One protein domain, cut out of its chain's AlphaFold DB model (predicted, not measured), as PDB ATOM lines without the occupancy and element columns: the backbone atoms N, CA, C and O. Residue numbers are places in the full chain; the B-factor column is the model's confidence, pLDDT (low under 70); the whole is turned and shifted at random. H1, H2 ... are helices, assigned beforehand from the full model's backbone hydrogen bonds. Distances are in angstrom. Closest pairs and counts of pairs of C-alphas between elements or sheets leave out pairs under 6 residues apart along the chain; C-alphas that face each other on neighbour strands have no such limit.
ATOM      1  N   ILE A   2     172.361 252.407  85.698       84.31
ATOM      2  CA  ILE A   2     172.653 253.845  85.863       84.31
ATOM      3  C   ILE A   2     172.998 254.240  87.311       84.31
ATOM      4  O   ILE A   2     173.745 255.184  87.516       84.31
ATOM      5  N   CYS A   3     172.579 253.461  88.315       88.75
ATOM      6  CA  CYS A   3     173.067 253.559  89.704       88.75
ATOM      7  C   CYS A   3     174.422 252.849  89.954       88.75
ATOM      8  O   CYS A   3     174.671 252.349  91.049       88.75
ATOM      9  N   GLY A   4     175.257 252.664  88.929       85.81
ATOM     10  CA  GLY A   4     176.529 251.930  89.017       85.81
ATOM     11  C   GLY A   4     176.411 250.400  89.149       85.81
ATOM     12  O   GLY A   4     177.354 249.690  88.810       85.81
ATOM     13  N   ARG A   5     175.260 249.844  89.562       84.94
ATOM     14  CA  ARG A   5     175.107 248.393  89.795       84.94
ATOM     15  C   ARG A   5     175.371 247.555  88.535       84.94
ATOM     16  O   ARG A   5     174.709 247.738  87.507       84.94
ATOM     17  N   VAL A   6     176.309 246.613  88.628       83.56
ATOM     18  CA  VAL A   6     176.703 245.683  87.553       83.56
ATOM     19  C   VAL A   6     176.020 244.324  87.740       83.56
ATOM     20  O   VAL A   6     175.828 243.871  88.866       83.56
ATOM     21  N   PHE A   7     175.664 243.666  86.634       82.81
ATOM     22  CA  PHE A   7     175.079 242.323  86.613       82.81
ATOM     23  C   PHE A   7     175.990 241.386  85.821       82.81
ATOM     24  O   PHE A   7     176.162 241.556  84.616       82.81
ATOM     25  N   HIS A   8     176.597 240.410  86.495       78.81
ATOM     26  CA  HIS A   8     177.509 239.458  85.859       78.81
ATOM     27  C   HIS A   8     176.739 238.239  85.348       78.81
ATOM     28  O   HIS A   8     176.273 237.424  86.140       78.81
ATOM     29  N   THR A   9     176.612 238.113  84.028       70.88
ATOM     30  CA  THR A   9     175.949 236.984  83.351       70.88
ATOM     31  C   THR A   9     176.807 235.717  83.296       70.88
ATOM     32  O   THR A   9     176.270 234.620  83.178       70.88
ATOM     33  N   VAL A  10     178.131 235.858  83.423       68.88
ATOM     34  CA  VAL A  10     179.113 234.762  83.439       68.88
ATOM     35  C   VAL A  10     179.781 234.698  84.814       68.88
ATOM     36  O   VAL A  10     180.039 235.728  85.442       68.88
ATOM     37  N   ARG A  11     180.069 233.483  85.294       65.19
ATOM     38  CA  ARG A  11     180.783 233.260  86.558       65.19
ATOM     39  C   ARG A  11     182.262 233.607  86.369       65.19
ATOM     40  O   ARG A  11     182.956 232.918  85.629       65.19
ATOM     41  N   ARG A  12     182.745 234.665  87.026       62.94
ATOM     42  CA  ARG A  12     184.183 234.985  87.052       62.94
ATOM     43  C   ARG A  12     184.938 233.914  87.858       62.94
ATOM     44  O   ARG A  12     184.433 233.537  88.920       62.94
ATOM     45  N   PRO A  13     186.118 233.440  87.413       50.81
ATOM     46  CA  PRO A  13     186.973 232.596  88.246       50.81
ATOM     47  C   PRO A  13     187.343 233.340  89.540       50.81
ATOM     48  O   PRO A  13     187.410 234.568  89.555       50.81
ATOM     49  N   GLY A  14     187.505 232.602  90.640       63.19
ATOM     50  CA  GLY A  14     187.726 233.154  91.985       63.19
ATOM     51  C   GLY A  14     186.454 233.578  92.738       63.19
ATOM     52  O   GLY A  14     186.389 233.403  93.952       63.19
ATOM     53  N   ASN A  15     185.400 234.051  92.061       62.53
ATOM     54  CA  ASN A  15     184.212 234.569  92.754       62.53
ATOM     55  C   ASN A  15     183.159 233.488  93.067       62.53
ATOM     56  O   ASN A  15     182.612 232.822  92.183       62.53
ATOM     57  N   SER A  16     182.770 233.409  94.343       59.78
ATOM     58  CA  SER A  16     181.638 232.603  94.833       59.78
ATOM     59  C   SER A  16     180.269 233.113  94.353       59.78
ATOM     60  O   SER A  16     179.303 232.349  94.316       59.78
ATOM     61  N   VAL A  17     180.189 234.390  93.956       63.28
ATOM     62  CA  VAL A  17     178.961 235.092  93.551       63.28
ATOM     63  C   VAL A  17     178.252 234.381  92.391       63.28
ATOM     64  O   VAL A  17     178.818 234.158  91.319       63.28
ATOM     65  N   ARG A  18     176.968 234.065  92.597       68.75
ATOM     66  CA  ARG A  18     176.088 233.472  91.581       68.75
ATOM     67  C   ARG A  18     175.914 234.423  90.379       68.75
ATOM     68  O   ARG A  18     175.617 235.598  90.599       68.75
ATOM     69  N   PRO A  19     175.985 233.929  89.125       72.19
ATOM     70  CA  PRO A  19     175.636 234.720  87.948       72.19
ATOM     71  C   PRO A  19     174.226 235.318  88.037       72.19
ATOM     72  O   PRO A  19     173.254 234.632  88.363       72.19
ATOM     73  N   SER A  20     174.131 236.610  87.742       75.75
ATOM     74  CA  SER A  20     172.881 237.365  87.707       75.75
ATOM     75  C   SER A  20     172.060 236.981  86.482       75.75
ATOM     76  O   SER A  20     172.568 237.009  85.361       75.75
ATOM     77  N   THR A  21     170.775 236.677  86.666       80.19
ATOM     78  CA  THR A  21     169.872 236.454  85.533       80.19
ATOM     79  C   THR A  21     169.323 237.780  85.004       80.19
ATOM     80  O   THR A  21     169.267 238.788  85.715       80.19
ATOM     81  N   LEU A  22     168.828 237.778  83.764       81.12
ATOM     82  CA  LEU A  22     168.138 238.934  83.183       81.12
ATOM     83  C   LEU A  22     166.896 239.356  84.001       81.12
ATOM     84  O   LEU A  22     166.548 240.534  84.031       81.12
ATOM     85  N   ALA A  23     166.259 238.423  84.719       82.19
ATOM     86  CA  ALA A  23     165.148 238.714  85.628       82.19
ATOM     87  C   ALA A  23     165.587 239.443  86.914       82.19
ATOM     88  O   ALA A  23     164.780 240.135  87.534       82.19
ATOM     89  N   ASP A  24     166.856 239.333  87.312       86.62
ATOM     90  CA  ASP A  24     167.404 240.028  88.483       86.62
ATOM     91  C   ASP A  24     167.800 241.463  88.119       86.62
ATOM     92  O   ASP A  24     167.451 242.405  88.834       86.62
ATOM     93  N   ALA A  25     168.415 241.644  86.943       86.94
ATOM     94  CA  ALA A  25     168.656 242.962  86.360       86.94
ATOM     95  C   ALA A  25     167.339 243.736  86.140       86.94
ATOM     96  O   ALA A  25     167.228 244.896  86.538       86.94
ATOM     97  N   ARG A  26     166.311 243.076  85.581       88.31
ATOM     98  CA  ARG A  26     164.977 243.670  85.380       88.31
ATOM     99  C   ARG A  26     164.280 244.016  86.697       88.31
ATOM    100  O   ARG A  26     163.840 245.152  86.838       88.31
ATOM    101  N   ARG A  27     164.242 243.116  87.692       90.31
ATOM    102  CA  ARG A  27     163.662 243.432  89.019       90.31
ATOM    103  C   ARG A  27     164.363 244.602  89.705       90.31
ATOM    104  O   ARG A  27     163.691 245.418  90.326       90.31
ATOM    105  N   HIS A  28     165.680 244.731  89.555       90.94
ATOM    106  CA  HIS A  28     166.408 245.891  90.060       90.94
ATOM    107  C   HIS A  28     166.012 247.197  89.352       90.94
ATOM    108  O   HIS A  28     165.726 248.174  90.039       90.94
ATOM    109  N   VAL A  29     165.945 247.225  88.014       91.56
ATOM    110  CA  VAL A  29     165.491 248.420  87.275       91.56
ATOM    111  C   VAL A  29     164.060 248.791  87.669       91.56
ATOM    112  O   VAL A  29     163.782 249.953  87.957       91.56
ATOM    113  N   MET A  30     163.168 247.805  87.768       91.56
ATOM    114  CA  MET A  30     161.774 248.025  88.150       91.56
ATOM    115  C   MET A  30     161.627 248.555  89.585       91.56
ATOM    116  O   MET A  30     160.893 249.515  89.800       91.56
ATOM    117  N   GLY A  31     162.352 247.992  90.557       91.69
ATOM    118  CA  GLY A  31     162.241 248.398  91.963       91.69
ATOM    119  C   GLY A  31     162.985 249.688  92.309       91.69
ATOM    120  O   GLY A  31     162.480 250.498  93.077       91.69
ATOM    121  N   VAL A  32     164.177 249.906  91.740       91.38
ATOM    122  CA  VAL A  32     165.044 251.045  92.100       91.38
ATOM    123  C   VAL A  32     164.820 252.254  91.193       91.38
ATOM    124  O   VAL A  32     164.794 253.380  91.682       91.38
ATOM    125  N   HIS A  33     164.638 252.044  89.886       92.56
ATOM    126  CA  HIS A  33     164.524 253.141  88.919       92.56
ATOM    127  C   HIS A  33     163.070 253.464  88.555       92.56
ATOM    128  O   HIS A  33     162.703 254.634  88.577       92.56
ATOM    129  N   ALA A  34     162.220 252.457  88.320       90.75
ATOM    130  CA  ALA A  34     160.781 252.667  88.107       90.75
ATOM    131  C   ALA A  34     159.955 252.722  89.414       90.75
ATOM    132  O   ALA A  34     158.749 252.946  89.360       90.75
ATOM    133  N   ARG A  35     160.592 252.535  90.583       90.94
ATOM    134  CA  ARG A  35     159.986 252.606  91.932       90.94
ATOM    135  C   ARG A  35     158.764 251.692  92.150       90.94
ATOM    136  O   ARG A  35     157.919 251.976  92.995       90.94
ATOM    137  N   ILE A  36     158.673 250.586  91.412       91.44
ATOM    138  CA  ILE A  36     157.576 249.615  91.527       91.44
ATOM    139  C   ILE A  36     157.687 248.873  92.868       91.44
ATOM    140  O   ILE A  36     158.761 248.377  93.223       91.44
ATOM    141  N   SER A  37     156.579 248.787  93.614       90.19
ATOM    142  CA  SER A  37     156.541 248.150  94.938       90.19
ATOM    143  C   SER A  37     156.901 246.663  94.868       90.19
ATOM    144  O   SER A  37     156.607 245.982  93.884       90.19
ATOM    145  N   HIS A  38     157.519 246.131  95.929       83.19
ATOM    146  CA  HIS A  38     158.009 244.746  95.954       83.19
ATOM    147  C   HIS A  38     156.913 243.700  95.672       83.19
ATOM    148  O   HIS A  38     157.186 242.664  95.069       83.19
ATOM    149  N   GLU A  39     155.671 243.995  96.055       86.31
ATOM    150  CA  GLU A  39     154.493 243.171  95.769       86.31
ATOM    151  C   GLU A  39     154.216 243.094  94.258       86.31
ATOM    152  O   GLU A  39     154.079 242.003  93.700       86.31
ATOM    153  N   MET A  40     154.238 244.241  93.571       86.00
ATOM    154  CA  MET A  40     153.954 244.340  92.135       86.00
ATOM    155  C   MET A  40     155.151 243.975  91.248       86.00
ATOM    156  O   MET A  40     154.959 243.619  90.086       86.00
ATOM    157  N   LEU A  41     156.384 243.964  91.780       86.38
ATOM    158  CA  LEU A  41     157.581 243.546  91.034       86.38
ATOM    159  C   LEU A  41     157.449 242.159  90.399       86.38
ATOM    160  O   LEU A  41     158.043 241.928  89.348       86.38
ATOM    161  N   THR A  42     156.694 241.235  91.002       84.50
ATOM    162  CA  THR A  42     156.476 239.902  90.416       84.50
ATOM    163  C   THR A  42     155.618 240.000  89.156       84.50
ATOM    164  O   THR A  42     156.064 239.577  88.088       84.50
ATOM    165  N   THR A  43     154.452 240.639  89.257       86.06
ATOM    166  CA  THR A  43     153.494 240.839  88.161       86.06
ATOM    167  C   THR A  43     154.111 241.646  87.020       86.06
ATOM    168  O   THR A  43     154.102 241.216  85.867       86.06
ATOM    169  N   CYS A  44     154.766 242.768  87.326       88.06
ATOM    170  CA  CYS A  44     155.449 243.583  86.322       88.06
ATOM    171  C   CYS A  44     156.635 242.833  85.679       88.06
ATOM    172  O   CYS A  44     156.905 243.005  84.490       88.06
ATOM    173  N   CYS A  45     157.319 241.940  86.408       87.06
ATOM    174  CA  CYS A  45     158.363 241.067  85.851       87.06
ATOM    175  C   CYS A  45     157.802 239.880  85.029       87.06
ATOM    176  O   CYS A  45     158.548 239.285  84.241       87.06
ATOM    177  N   GLN A  46     156.516 239.541  85.160       85.94
ATOM    178  CA  GLN A  46     155.807 238.648  84.235       85.94
ATOM    179  C   GLN A  46     155.407 239.411  82.965       85.94
ATOM    180  O   GLN A  46     155.808 239.000  81.878       85.94
ATOM    181  N   ALA A  47     154.760 240.572  83.107       87.12
ATOM    182  CA  ALA A  47     154.295 241.421  82.004       87.12
ATOM    183  C   ALA A  47     155.413 242.058  81.148       87.12
ATOM    184  O   ALA A  47     155.157 242.517  80.047       87.12
ATOM    185  N   SER A  48     156.667 242.077  81.612       88.69
ATOM    186  CA  SER A  48     157.824 242.574  80.836       88.69
ATOM    187  C   SER A  48     158.757 241.457  80.343       88.69
ATOM    188  O   SER A  48     159.970 241.657  80.227       88.69
ATOM    189  N   ARG A  49     158.241 240.234  80.142       86.06
ATOM    190  CA  ARG A  49     159.060 239.077  79.740       86.06
ATOM    191  C   ARG A  49     159.613 239.222  78.318       86.06
ATOM    192  O   ARG A  49     158.872 239.367  77.355       86.06
ATOM    193  N   ILE A  50     160.931 239.067  78.230       85.44
ATOM    194  CA  ILE A  50     161.736 238.976  77.008       85.44
ATOM    195  C   ILE A  50     162.617 237.724  77.100       85.44
ATOM    196  O   ILE A  50     163.006 237.328  78.206       85.44
ATOM    197  N   SER A  51     162.942 237.099  75.969       80.44
ATOM    198  CA  SER A  51     163.771 235.886  75.899       80.44
ATOM    199  C   SER A  51     164.699 235.906  74.687       80.44
ATOM    200  O   SER A  51     164.448 236.620  73.719       80.44
ATOM    201  N   ARG A  52     165.763 235.092  74.714       78.25
ATOM    202  CA  ARG A  52     166.667 234.928  73.564       78.25
ATOM    203  C   ARG A  52     165.959 234.291  72.364       78.25
ATOM    204  O   ARG A  52     166.269 234.637  71.235       78.25
ATOM    205  N   GLU A  53     165.016 233.385  72.620       78.25
ATOM    206  CA  GLU A  53     164.203 232.709  71.596       78.25
ATOM    207  C   GLU A  53     163.326 233.691  70.808       78.25
ATOM    208  O   GLU A  53     163.166 233.533  69.606       78.25
ATOM    209  N   ASN A  54     162.819 234.742  71.461       81.56
ATOM    210  CA  ASN A  54     162.039 235.808  70.827       81.56
ATOM    211  C   ASN A  54     162.920 236.995  70.368       81.56
ATOM    212  O   ASN A  54     162.464 238.135  70.374       81.56
ATOM    213  N   ASN A  55     164.208 236.770  70.066       85.12
ATOM    214  CA  ASN A  55     165.196 237.807  69.709       85.12
ATOM    215  C   ASN A  55     165.238 239.017  70.677       85.12
ATOM    216  O   ASN A  55     165.524 240.143  70.282       85.12
ATOM    217  N   TRP A  56     164.960 238.778  71.964       84.25
ATOM    218  CA  TRP A  56     164.807 239.775  73.036       84.25
ATOM    219  C   TRP A  56     163.616 240.737  72.912       84.25
ATOM    220  O   TRP A  56     163.480 241.631  73.749       84.25
ATOM    221  N   HIS A  57     162.707 240.528  71.957       87.94
ATOM    222  CA  HIS A  57     161.428 241.230  71.920       87.94
ATOM    223  C   HIS A  57     160.515 240.802  73.079       87.94
ATOM    224  O   HIS A  57     160.623 239.698  73.633       87.94
ATOM    225  N   LEU A  58     159.583 241.690  73.426       89.06
ATOM    226  CA  LEU A  58     158.476 241.407  74.334       89.06
ATOM    227  C   LEU A  58     157.589 240.303  73.731       89.06
ATOM    228  O   LEU A  58     157.339 240.298  72.526       89.06
ATOM    229  N   TYR A  59     157.138 239.354  74.553       88.25
ATOM    230  CA  TYR A  59     156.087 238.424  74.128       88.25
ATOM    231  C   TYR A  59     154.768 239.182  73.906       88.25
ATOM    232  O   TYR A  59     154.502 240.156  74.601       88.25
ATOM    233  N   ALA A  60     153.923 238.716  72.982       90.31
ATOM    234  CA  ALA A  60     152.579 239.271  72.802       90.31
ATOM    235  C   ALA A  60     151.722 239.121  74.077       90.31
ATOM    236  O   ALA A  60     151.906 238.164  74.837       90.31
ATOM    237  N   ASP A  61     150.760 240.024  74.278       89.19
ATOM    238  CA  ASP A  61     149.981 240.136  75.521       89.19
ATOM    239  C   ASP A  61     149.265 238.833  75.913       89.19
ATOM    240  O   ASP A  61     149.341 238.414  77.065       89.19
ATOM    241  N   GLU A  62     148.697 238.110  74.944       89.62
ATOM    242  CA  GLU A  62     148.110 236.771  75.129       89.62
ATOM    243  C   GLU A  62     149.076 235.752  75.756       89.62
ATOM    244  O   GLU A  62     148.690 234.895  76.558       89.62
ATOM    245  N   MET A  63     150.359 235.834  75.402       85.62
ATOM    246  CA  MET A  63     151.401 234.973  75.951       85.62
ATOM    247  C   MET A  63     151.889 235.498  77.306       85.62
ATOM    248  O   MET A  63     152.117 234.704  78.213       85.62
ATOM    249  N   LEU A  64     151.994 236.818  77.497       88.06
ATOM    250  CA  LEU A  64     152.320 237.419  78.798       88.06
ATOM    251  C   LEU A  64     151.262 237.088  79.862       88.06
ATOM    252  O   LEU A  64     151.616 236.680  80.970       88.06
ATOM    253  N   LEU A  65     149.980 237.205  79.511       85.62
ATOM    254  CA  LEU A  65     148.829 236.917  80.367       85.62
ATOM    255  C   LEU A  65     148.777 235.431  80.746       85.62
ATOM    256  O   LEU A  65     148.647 235.089  81.921       85.62
ATOM    257  N   ARG A  66     148.985 234.535  79.773       83.81
ATOM    258  CA  ARG A  66     149.118 233.086  80.001       83.81
ATOM    259  C   ARG A  66     150.267 232.761  80.961       83.81
ATOM    260  O   ARG A  66     150.056 232.095  81.970       83.81
ATOM    261  N   LEU A  67     151.450 233.323  80.710       79.06
ATOM    262  CA  LEU A  67     152.654 233.152  81.533       79.06
ATOM    263  C   LEU A  67     152.558 233.790  82.937       79.06
ATOM    264  O   LEU A  67     153.362 233.455  83.818       79.06
ATOM    265  N   ALA A  68     151.616 234.714  83.151       76.31
ATOM    266  CA  ALA A  68     151.246 235.220  84.470       76.31
ATOM    267  C   ALA A  68     150.299 234.244  85.189       76.31
ATOM    268  O   ALA A  68     150.574 233.845  86.321       76.31
ATOM    269  N   ASN A  69     149.252 233.781  84.501       76.62
ATOM    270  CA  ASN A  69     148.247 232.856  85.037       76.62
ATOM    271  C   ASN A  69     148.805 231.453  85.351       76.62
ATOM    272  O   ASN A  69     148.356 230.818  86.299       76.62
ATOM    273  N   GLU A  70     149.835 230.987  84.635       65.88
ATOM    274  CA  GLU A  70     150.594 229.762  84.962       65.88
ATOM    275  C   GLU A  70     151.353 229.837  86.299       65.88
ATOM    276  O   GLU A  70     151.772 228.816  86.851       65.88
ATOM    277  N   ARG A  71     151.614 231.048  86.804       58.56
ATOM    278  CA  ARG A  71     152.355 231.293  88.046       58.56
ATOM    279  C   ARG A  71     151.715 232.465  88.786       58.56
ATOM    280  O   ARG A  71     152.340 233.529  88.851       58.56
ATOM    281  N   PRO A  72     150.496 232.296  89.332       56.78
ATOM    282  CA  PRO A  72     149.812 233.374  90.024       56.78
ATOM    283  C   PRO A  72     150.718 233.902  91.132       56.78
ATOM    284  O   PRO A  72     151.167 233.155  92.011       56.78
ATOM    285  N   ALA A  73     151.023 235.198  91.071       53.44
ATOM    286  CA  ALA A  73     151.657 235.870  92.187       53.44
ATOM    287  C   ALA A  73     150.758 235.686  93.416       53.44
ATOM    288  O   ALA A  73     149.533 235.775  93.315       53.44
TER     289      ALA A  73
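What this domain is: This is residues 2 to 73 of the 565 residues of the protein "C2H2-type domain-containing protein" of Macrostomum lignano (UniProt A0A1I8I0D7). Three short helices follow one another in a zigzag, H2 in the middle between H1 and H3, while the unnamed residues 2 to 21 form a long loop on the side of H1 away from H3. The printed part has 72 residues, with H1, H2 and H3 in that order and no named strand; the class is all helix, though named elements hold 29 residues, under half. It is loose, with a radius of gyration of the C-alphas of 14.0 A and spans of 43 by 29 by 21 A.

Where its parts are: Find C-alpha 22 at (168.138, 238.934, 83.183); from there H1, residues 22 to 33, runs 15.7 A. H2, residues 40 to 47, runs 10.5 A. H3, residues 61 to 69, runs 12.1 A to C-alpha 69 at (148.247, 232.856, 85.037).

How they stand to each other: H1 and H2 touch, closest at the C-alphas of Arg 27 and Leu 41, 6.4 A apart, at a steep tilt of 49 degrees, opposite ways. H2 and H3 touch, closest at the C-alphas of Ala 47 and Leu 64, 5.5 A apart, at a steep tilt of 47 degrees, opposite ways. H1 and H3 are apart. In H1, H2 and H3 every O i to N i+4 pair is within hydrogen-bond range.

The domain as a whole: The C-alphas farthest apart, of Gly 14 and Glu 62, are 43.2 A apart. The printed part has no cut; the link H2 to H3, 13 residues, is long. Look for pLDDT under 70 at residues 10 to 18 and 70 to 73.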